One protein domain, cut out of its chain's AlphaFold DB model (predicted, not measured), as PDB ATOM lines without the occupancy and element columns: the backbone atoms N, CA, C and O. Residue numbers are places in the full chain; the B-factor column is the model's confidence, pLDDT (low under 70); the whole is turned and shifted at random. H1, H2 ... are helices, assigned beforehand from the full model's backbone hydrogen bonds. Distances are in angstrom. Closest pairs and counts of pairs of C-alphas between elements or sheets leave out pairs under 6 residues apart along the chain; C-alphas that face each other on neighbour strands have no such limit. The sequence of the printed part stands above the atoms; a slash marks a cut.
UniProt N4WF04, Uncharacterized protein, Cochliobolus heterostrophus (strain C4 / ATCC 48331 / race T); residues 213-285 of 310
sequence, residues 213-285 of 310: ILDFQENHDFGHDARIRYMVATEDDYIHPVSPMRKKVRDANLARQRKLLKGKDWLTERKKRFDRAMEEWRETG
ATOM      1  N   ILE A 213      -4.577  63.729  27.186       80.62
ATOM      2  CA  ILE A 213      -5.538  62.672  27.538       80.62
ATOM      3  C   ILE A 213      -4.949  61.288  27.249       80.62
ATOM      4  O   ILE A 213      -5.043  60.408  28.103       80.62
ATOM      5  N   LEU A 214      -4.341  61.097  26.076       82.62
ATOM      6  CA  LEU A 214      -3.712  59.832  25.690       82.62
ATOM      7  C   LEU A 214      -2.549  59.480  26.626       82.62
ATOM      8  O   LEU A 214      -2.488  58.358  27.116       82.62
ATOM      9  N   ASP A 215      -1.702  60.451  26.959       84.12
ATOM     10  CA  ASP A 215      -0.597  60.297  27.907       84.12
ATOM     11  C   ASP A 215      -1.126  59.933  29.297       84.12
ATOM     12  O   ASP A 215      -0.563  59.084  29.989       84.12
ATOM     13  N   PHE A 216      -2.225  60.556  29.740       85.44
ATOM     14  CA  PHE A 216      -2.860  60.176  30.998       85.44
ATOM     15  C   PHE A 216      -3.358  58.729  30.948       85.44
ATOM     16  O   PHE A 216      -3.113  57.983  31.894       85.44
ATOM     17  N   GLN A 217      -4.030  58.326  29.866       82.56
ATOM     18  CA  GLN A 217      -4.521  56.958  29.695       82.56
ATOM     19  C   GLN A 217      -3.379  55.943  29.705       82.56
ATOM     20  O   GLN A 217      -3.468  54.971  30.441       82.56
ATOM     21  N   GLU A 218      -2.302  56.190  28.961       84.94
ATOM     22  CA  GLU A 218      -1.128  55.314  28.909       84.94
ATOM     23  C   GLU A 218      -0.462  55.171  30.286       84.94
ATOM     24  O   GLU A 218      -0.194  54.061  30.740       84.94
ATOM     25  N   ASN A 219      -0.271  56.279  31.009       84.88
ATOM     26  CA  ASN A 219       0.366  56.267  32.331       84.88
ATOM     27  C   ASN A 219      -0.490  55.630  33.441       84.88
ATOM     28  O   ASN A 219       0.023  55.343  34.523       84.88
ATOM     29  N   HIS A 220      -1.787  55.441  33.197       85.44
ATOM     30  CA  HIS A 220      -2.733  54.856  34.149       85.44
ATOM     31  C   HIS A 220      -3.419  53.613  33.575       85.44
ATOM     32  O   HIS A 220      -4.467  53.201  34.085       85.44
ATOM     33  N   ASP A 221      -2.855  53.030  32.515       82.69
ATOM     34  CA  ASP A 221      -3.460  51.890  31.851       82.69
ATOM     35  C   ASP A 221      -3.456  50.665  32.770       82.69
ATOM     36  O   ASP A 221      -2.465  50.321  33.418       82.69
ATOM     37  N   PHE A 222      -4.601  49.995  32.809       84.38
ATOM     38  CA  PHE A 222      -4.781  48.716  33.482       84.38
ATOM     39  C   PHE A 222      -5.130  47.604  32.493       84.38
ATOM     40  O   PHE A 222      -5.494  46.509  32.923       84.38
ATOM     41  N   GLY A 223      -5.068  47.861  31.181       78.62
ATOM     42  CA  GLY A 223      -5.515  46.945  30.134       78.62
ATOM     43  C   GLY A 223      -4.920  45.543  30.253       78.62
ATOM     44  O   GLY A 223      -5.613  44.564  29.972       78.62
ATOM     45  N   HIS A 224      -3.689  45.450  30.760       83.69
ATOM     46  CA  HIS A 224      -2.981  44.195  31.006       83.69
ATOM     47  C   HIS A 224      -2.990  43.724  32.469       83.69
ATOM     48  O   HIS A 224      -2.466  42.655  32.756       83.69
ATOM     49  N   ASP A 225      -3.610  44.440  33.411       88.81
ATOM     50  CA  ASP A 225      -3.722  43.990  34.802       88.81
ATOM     51  C   ASP A 225      -4.653  42.770  34.895       88.81
ATOM     52  O   ASP A 225      -5.882  42.874  34.793       88.81
ATOM     53  N   ALA A 226      -4.072  41.592  35.139       88.62
ATOM     54  CA  ALA A 226      -4.808  40.333  35.204       88.62
ATOM     55  C   ALA A 226      -5.865  40.320  36.324       88.62
ATOM     56  O   ALA A 226      -6.898  39.653  36.200       88.62
ATOM     57  N   ARG A 227      -5.665  41.094  37.398       90.31
ATOM     58  CA  ARG A 227      -6.622  41.197  38.513       90.31
ATOM     59  C   ARG A 227      -7.885  41.909  38.054       90.31
ATOM     60  O   ARG A 227      -8.989  41.452  38.343       90.31
ATOM     61  N   ILE A 228      -7.726  43.006  37.312       87.69
ATOM     62  CA  ILE A 228      -8.855  43.769  36.773       87.69
ATOM     63  C   ILE A 228      -9.514  42.999  35.636       87.69
ATOM     64  O   ILE A 228     -10.739  42.906  35.570       87.69
ATOM     65  N   ARG A 229      -8.715  42.376  34.770       82.56
ATOM     66  CA  ARG A 229      -9.224  41.600  33.645       82.56
ATOM     67  C   ARG A 229     -10.133  40.464  34.094       82.56
ATOM     68  O   ARG A 229     -11.225  40.308  33.544       82.56
ATOM     69  N   TYR A 230      -9.694  39.656  35.055       84.31
ATOM     70  CA  TYR A 230     -10.412  38.450  35.463       84.31
ATOM     71  C   TYR A 230     -11.372  38.668  36.628       84.31
ATOM     72  O   TYR A 230     -11.996  37.698  37.052       84.31
ATOM     73  N   MET A 231     -11.550  39.906  37.106       85.81
ATOM     74  CA  MET A 231     -12.458  40.175  38.219       85.81
ATOM     75  C   MET A 231     -13.845  39.577  37.975       85.81
ATOM     76  O   MET A 231     -14.387  39.587  36.862       85.81
ATOM     77  N   VAL A 232     -14.407  39.026  39.042       84.38
ATOM     78  CA  VAL A 232     -15.746  38.451  39.062       84.38
ATOM     79  C   VAL A 232     -16.565  39.175  40.115       84.38
ATOM     80  O   VAL A 232     -16.036  39.556  41.156       84.38
ATOM     81  N   ALA A 233     -17.853  39.354  39.831       84.69
ATOM     82  CA  ALA A 233     -18.775  39.932  40.792       84.69
ATOM     83  C   ALA A 233     -18.811  39.095  42.082       84.69
ATOM     84  O   ALA A 233     -18.797  37.859  42.050       84.69
ATOM     85  N   THR A 234     -18.857  39.792  43.204       83.62
ATOM     86  CA  THR A 234     -19.066  39.271  44.550       83.62
ATOM     87  C   THR A 234     -20.559  39.095  44.837       83.62
ATOM     88  O   THR A 234     -21.413  39.485  44.039       83.62
ATOM     89  N   GLU A 235     -20.895  38.477  45.971       84.38
ATOM     90  CA  GLU A 235     -22.298  38.294  46.377       84.38
ATOM     91  C   GLU A 235     -23.001  39.622  46.705       84.38
ATOM     92  O   GLU A 235     -24.221  39.706  46.578       84.38
ATOM     93  N   ASP A 236     -22.231  40.654  47.063       90.00
ATOM     94  CA  ASP A 236     -22.734  41.986  47.414       90.00
ATOM     95  C   ASP A 236     -22.940  42.893  46.187       90.00
ATOM     96  O   ASP A 236     -23.560  43.955  46.289       90.00
ATOM     97  N   ASP A 237     -22.446  42.489  45.011       87.56
ATOM     98  CA  ASP A 237     -22.548  43.290  43.796       87.56
ATOM     99  C   ASP A 237     -23.955  43.241  43.186       87.56
ATOM    100  O   ASP A 237     -24.581  42.188  43.024       87.56
ATOM    101  N   TYR A 238     -24.449  44.403  42.751       85.38
ATOM    102  CA  TYR A 238     -25.710  44.487  42.023       85.38
ATOM    103  C   TYR A 238     -25.536  44.064  40.558       85.38
ATOM    104  O   TYR A 238     -24.872  44.734  39.764       85.38
ATOM    105  N   ILE A 239     -26.197  42.973  40.167       81.69
ATOM    106  CA  ILE A 239     -26.181  42.477  38.787       81.69
ATOM    107  C   ILE A 239     -27.350  43.070  37.998       81.69
ATOM    108  O   ILE A 239     -28.506  42.674  38.173       81.69
ATOM    109  N   HIS A 240     -27.046  43.987  37.078       78.69
ATOM    110  CA  HIS A 240     -28.052  44.563  36.187       78.69
ATOM    111  C   HIS A 240     -28.715  43.482  35.308       78.69
ATOM    112  O   HIS A 240     -28.026  42.624  34.742       78.69
ATOM    113  N   PRO A 241     -30.052  43.513  35.134       77.25
ATOM    114  CA  PRO A 241     -30.728  42.588  34.240       77.25
ATOM    115  C   PRO A 241     -30.335  42.861  32.782       77.25
ATOM    116  O   PRO A 241     -30.421  43.989  32.301       77.25
ATOM    117  N   VAL A 242     -29.961  41.805  32.057       70.06
ATOM    118  CA  VAL A 242     -29.666  41.886  30.619       70.06
ATOM    119  C   VAL A 242     -30.936  42.170  29.807       70.06
ATOM    120  O   VAL A 242     -32.003  41.614  30.093       70.06
ATOM    121  N   SER A 243     -30.831  42.990  28.755       70.81
ATOM    122  CA  SER A 243     -31.967  43.268  27.865       70.81
ATOM    123  C   SER A 243     -32.494  41.994  27.165       70.81
ATOM    124  O   SER A 243     -31.710  41.084  26.859       70.81
ATOM    125  N   PRO A 244     -33.806  41.897  26.848       74.50
ATOM    126  CA  PRO A 244     -34.374  40.727  26.166       74.50
ATOM    127  C   PRO A 244     -33.694  40.406  24.829       74.50
ATOM    128  O   PRO A 244     -33.452  39.240  24.512       74.50
ATOM    129  N   MET A 245     -33.335  41.441  24.065       68.38
ATOM    130  CA  MET A 245     -32.632  41.301  22.792       68.38
ATOM    131  C   MET A 245     -31.240  40.693  22.982       68.38
ATOM    132  O   MET A 245     -30.896  39.712  22.322       68.38
ATOM    133  N   ARG A 246     -30.456  41.206  23.939       67.88
ATOM    134  CA  ARG A 246     -29.114  40.683  24.218       67.88
ATOM    135  C   ARG A 246     -29.165  39.268  24.793       67.88
ATOM    136  O   ARG A 246     -28.316  38.450  24.446       67.88
ATOM    137  N   LYS A 247     -30.192  38.941  25.588       73.44
ATOM    138  CA  LYS A 247     -30.452  37.569  26.049       73.44
ATOM    139  C   LYS A 247     -30.644  36.610  24.868       73.44
ATOM    140  O   LYS A 247     -29.986  35.577  24.822       73.44
ATOM    141  N   LYS A 248     -31.463  36.989  23.881       72.25
ATOM    142  CA  LYS A 248     -31.689  36.197  22.658       72.25
ATOM    143  C   LYS A 248     -30.398  35.984  21.859       72.25
ATOM    144  O   LYS A 248     -30.151  34.871  21.405       72.25
ATOM    145  N   VAL A 249     -29.571  37.022  21.717       68.50
ATOM    146  CA  VAL A 249     -28.263  36.933  21.037       68.50
ATOM    147  C   VAL A 249     -27.317  35.990  21.776       68.50
ATOM    148  O   VAL A 249     -26.748  35.093  21.161       68.50
ATOM    149  N   ARG A 250     -27.181  36.149  23.097       70.00
ATOM    150  CA  ARG A 250     -26.356  35.271  23.935       70.00
ATOM    151  C   ARG A 250     -26.788  33.813  23.791       70.00
ATOM    152  O   ARG A 250     -25.951  32.958  23.528       70.00
ATOM    153  N   ASP A 251     -28.081  33.537  23.934       72.44
ATOM    154  CA  ASP A 251     -28.612  32.174  23.882       72.44
ATOM    155  C   ASP A 251     -28.425  31.557  22.475       72.44
ATOM    156  O   ASP A 251     -28.085  30.380  22.354       72.44
ATOM    157  N   ALA A 252     -28.548  32.358  21.407       70.44
ATOM    158  CA  ALA A 252     -28.259  31.932  20.036       70.44
ATOM    159  C   ALA A 252     -26.762  31.664  19.785       70.44
ATOM    160  O   ALA A 252     -26.429  30.690  19.106       70.44
ATOM    161  N   ASN A 253     -25.862  32.484  20.335       65.94
ATOM    162  CA  ASN A 253     -24.413  32.280  20.231       65.94
ATOM    163  C   ASN A 253     -23.972  31.024  20.994       65.94
ATOM    164  O   ASN A 253     -23.284  30.178  20.423       65.94
ATOM    165  N   LEU A 254     -24.467  30.832  22.222       65.88
ATOM    166  CA  LEU A 254     -24.231  29.621  23.018       65.88
ATOM    167  C   LEU A 254     -24.720  28.349  22.308       65.88
ATOM    168  O   LEU A 254     -24.089  27.299  22.410       65.88
ATOM    169  N   ALA A 255     -25.824  28.427  21.559       66.31
ATOM    170  CA  ALA A 255     -26.325  27.299  20.777       66.31
ATOM    171  C   ALA A 255     -25.448  26.972  19.547       66.31
ATOM    172  O   ALA A 255     -25.450  25.833  19.076       66.31
ATOM    173  N   ARG A 256     -24.705  27.957  19.018       64.38
ATOM    174  CA  ARG A 256     -23.845  27.833  17.825       64.38
ATOM    175  C   ARG A 256     -22.402  27.443  18.155       64.38
ATOM    176  O   ARG A 256     -21.787  26.703  17.388       64.38
ATOM    177  N   GLN A 257     -21.857  27.905  19.276       58.28
ATOM    178  CA  GLN A 257     -20.467  27.659  19.661       58.28
ATOM    179  C   GLN A 257     -20.335  26.334  20.426       58.28
ATOM    180  O   GLN A 257     -20.550  26.245  21.630       58.28
ATOM    181  N   ARG A 258     -19.960  25.265  19.707       48.84
ATOM    182  CA  ARG A 258     -19.786  23.908  20.266       48.84
ATOM    183  C   ARG A 258     -18.594  23.753  21.233       48.84
ATOM    184  O   ARG A 258     -18.537  22.719  21.893       48.84
ATOM    185  N   LYS A 259     -17.670  24.724  21.310       49.12
ATOM    186  CA  LYS A 259     -16.392  24.624  22.049       49.12
ATOM    187  C   LYS A 259     -16.260  25.502  23.302       49.12
ATOM    188  O   LYS A 259     -15.301  25.312  24.036       49.12
ATOM    189  N   LEU A 260     -17.197  26.408  23.577       53.12
ATOM    190  CA  LEU A 260     -17.093  27.292  24.743       53.12
ATOM    191  C   LEU A 260     -17.671  26.659  26.012       53.12
ATOM    192  O   LEU A 260     -18.586  25.829  25.957       53.12
ATOM    193  N   LEU A 261     -17.135  27.094  27.154       53.03
ATOM    194  CA  LEU A 261     -17.586  26.742  28.500       53.03
ATOM    195  C   LEU A 261     -19.106  26.961  28.629       53.03
ATOM    196  O   LEU A 261     -19.625  28.039  28.332       53.03
ATOM    197  N   LYS A 262     -19.843  25.927  29.049       52.97
ATOM    198  CA  LYS A 262     -21.313  25.957  29.120       52.97
ATOM    199  C   LYS A 262     -21.781  26.358  30.521       52.97
ATOM    200  O   LYS A 262     -21.143  26.074  31.524       52.97
ATOM    201  N   GLY A 263     -22.941  27.007  30.622       62.34
ATOM    202  CA  GLY A 263     -23.557  27.303  31.923       62.34
ATOM    203  C   GLY A 263     -22.705  28.225  32.808       62.34
ATOM    204  O   GLY A 263     -22.469  29.373  32.440       62.34
ATOM    205  N   LYS A 264     -22.294  27.748  33.991       64.56
ATOM    206  CA  LYS A 264     -21.435  28.487  34.942       64.56
ATOM    207  C   LYS A 264     -19.948  28.112  34.830       64.56
ATOM    208  O   LYS A 264     -19.142  28.602  35.621       64.56
ATOM    209  N   ASP A 265     -19.569  27.278  33.864       69.50
ATOM    210  CA  ASP A 265     -18.188  26.799  33.730       69.50
ATOM    211  C   ASP A 265     -17.224  27.955  33.412       69.50
ATOM    212  O   ASP A 265     -16.126  28.013  33.961       69.50
ATOM    213  N   TRP A 266     -17.675  28.949  32.636       69.31
ATOM    214  CA  TRP A 266     -16.901  30.162  32.342       69.31
ATOM    215  C   TRP A 266     -16.650  31.023  33.585       69.31
ATOM    216  O   TRP A 266     -15.549  31.529  33.765       69.31
ATOM    217  N   LEU A 267     -17.634  31.143  34.487       73.12
ATOM    218  CA  LEU A 267     -17.465  31.849  35.765       73.12
ATOM    219  C   LEU A 267     -16.451  31.137  36.654       73.12
ATOM    220  O   LEU A 267     -15.660  31.785  37.333       73.12
ATOM    221  N   THR A 268     -16.482  29.805  36.645       80.69
ATOM    222  CA  THR A 268     -15.559  28.982  37.429       80.69
ATOM    223  C   THR A 268     -14.130  29.167  36.935       80.69
ATOM    224  O   THR A 268     -13.233  29.404  37.738       80.69
ATOM    225  N   GLU A 269     -13.915  29.107  35.621       80.06
ATOM    226  CA  GLU A 269     -12.587  29.286  35.038       80.06
ATOM    227  C   GLU A 269     -12.072  30.719  35.204       80.06
ATOM    228  O   GLU A 269     -10.933  30.931  35.621       80.06
ATOM    229  N   ARG A 270     -12.940  31.714  35.005       83.19
ATOM    230  CA  ARG A 270     -12.604  33.121  35.240       83.19
ATOM    231  C   ARG A 270     -12.214  33.381  36.697       83.19
ATOM    232  O   ARG A 270     -11.212  34.047  36.940       83.19
ATOM    233  N   LYS A 271     -12.941  32.801  37.660       86.94
ATOM    234  CA  LYS A 271     -12.612  32.912  39.088       86.94
ATOM    235  C   LYS A 271     -11.247  32.302  39.414       86.94
ATOM    236  O   LYS A 271     -10.482  32.926  40.134       86.94
ATOM    237  N   LYS A 272     -10.887  31.149  38.835       89.81
ATOM    238  CA  LYS A 272      -9.536  30.579  39.015       89.81
ATOM    239  C   LYS A 272      -8.438  31.515  38.508       89.81
ATOM    240  O   LYS A 272      -7.414  31.657  39.168       89.81
ATOM    241  N   ARG A 273      -8.632  32.130  37.333       89.12
ATOM    242  CA  ARG A 273      -7.670  33.091  36.762       89.12
ATOM    243  C   ARG A 273      -7.525  34.326  37.659       89.12
ATOM    244  O   ARG A 273      -6.406  34.766  37.906       89.12
ATOM    245  N   PHE A 274      -8.636  34.823  38.206       91.06
ATOM    246  CA  PHE A 274      -8.632  35.905  39.192       91.06
ATOM    247  C   PHE A 274      -7.892  35.530  40.479       91.06
ATOM    248  O   PHE A 274      -7.010  36.269  40.910       91.06
ATOM    249  N   ASP A 275      -8.213  34.376  41.068       93.50
ATOM    250  CA  ASP A 275      -7.600  33.916  42.316       93.50
ATOM    251  C   ASP A 275      -6.079  33.761  42.154       93.50
ATOM    252  O   ASP A 275      -5.328  34.222  43.012       93.50
ATOM    253  N   ARG A 276      -5.620  33.225  41.011       93.69
ATOM    254  CA  ARG A 276      -4.190  33.128  40.667       93.69
ATOM    255  C   ARG A 276      -3.517  34.498  40.577       93.69
ATOM    256  O   ARG A 276      -2.455  34.686  41.158       93.69
ATOM    257  N   ALA A 277      -4.128  35.457  39.879       93.50
ATOM    258  CA  ALA A 277      -3.588  36.815  39.779       93.50
ATOM    259  C   ALA A 277      -3.493  37.484  41.164       93.50
ATOM    260  O   ALA A 277      -2.518  38.162  41.487       93.50
ATOM    261  N   MET A 278      -4.490  37.272  42.023       95.56
ATOM    262  CA  MET A 278      -4.477  37.804  43.385       95.56
ATOM    263  C   MET A 278      -3.418  37.141  44.273       95.56
ATOM    264  O   MET A 278      -2.837  37.825  45.114       95.56
ATOM    265  N   GLU A 279      -3.179  35.841  44.114       96.81
ATOM    266  CA  GLU A 279      -2.114  35.107  44.806       96.81
ATOM    267  C   GLU A 279      -0.733  35.629  44.395       96.81
ATOM    268  O   GLU A 279       0.014  36.086  45.257       96.81
ATOM    269  N   GLU A 280      -0.451  35.709  43.092       95.94
ATOM    270  CA  GLU A 280       0.811  36.243  42.562       95.94
ATOM    271  C   GLU A 280       1.096  37.659  43.078       95.94
ATOM    272  O   GLU A 280       2.198  37.954  43.547       95.94
ATOM    273  N   TRP A 281       0.091  38.539  43.061       96.50
ATOM    274  CA  TRP A 281       0.236  39.893  43.589       96.50
ATOM    275  C   TRP A 281       0.543  39.907  45.094       96.50
ATOM    276  O   TRP A 281       1.383  40.687  45.542       96.50
ATOM    277  N   ARG A 282      -0.114  39.053  45.889       97.06
ATOM    278  CA  ARG A 282       0.112  38.971  47.345       97.06
ATOM    279  C   ARG A 282       1.491  38.419  47.689       97.06
ATOM    280  O   ARG A 282       2.068  38.843  48.686       97.06
ATOM    281  N   GLU A 283       2.001  37.488  46.891       97.12
ATOM    282  CA  GLU A 283       3.311  36.873  47.101       97.12
ATOM    283  C   GLU A 283       4.461  37.778  46.652       97.12
ATOM    284  O   GLU A 283       5.478  37.879  47.337       97.12
ATOM    285  N   THR A 284       4.305  38.447  45.508       96.50
ATOM    286  CA  THR A 284       5.402  39.173  44.846       96.50
ATOM    287  C   THR A 284       5.346  40.687  45.031       96.50
ATOM    288  O   THR A 284       6.347  41.371  44.822       96.50
ATOM    289  N   GLY A 285       4.174  41.240  45.357       93.62
ATOM    290  CA  GLY A 285       3.906  42.680  45.348       93.62
ATOM    291  C   GLY A 285       3.839  43.311  43.950       93.62
ATOM    292  O   GLY A 285       3.548  44.503  43.844       93.62
TER     293      GLY A 285
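This is residues 213 to 285 of the 310 residues of an uncharacterized protein of Cochliobolus heterostrophus (strain C4 / ATCC 48331 / race T) (UniProt N4WF04). One long helix, H4, runs along the longest axis with the short H2 packed on its side; residues 213 to 224, with H1, stick out, and H3 sits off beyond the end of H4 where residue 265 lies. The printed part has 73 residues with four named helices, in the order H1, H2, H3, H4, and no named strand: all helix. It is only just loose, close to extended, with a radius of gyration of the C-alphas of 16.4 A and spans of 41 by 33 by 29 A.

Start at H4, residues 265 to 284; its residues 270 to 278 alone touch H2, residues 226 to 230. Look at the closest C-alphas, those of Tyr 230 and Phe 274, 4.9 A apart. H1, residues 213 to 219, and H3, residues 244 to 256, touch no helix. In these four helices every O i to N i+4 pair is within hydrogen-bond range.

Find C-alpha 265 at (-18.188, 26.799, 33.730); from there H4 runs 28.9 A to C-alpha 284 at (5.402, 39.173, 44.846). H3 spans 18.6 A, H1 9.9 A and H2 5.9 A.

The farthest C-alphas, Met 245 and Thr 284, are 44.0 A apart. The printed part has no cut; the link from H2 to H3, residues 231 to 243, is long. Look for pLDDT under 70 at residues 245 to 246, 249 and 253 to 266.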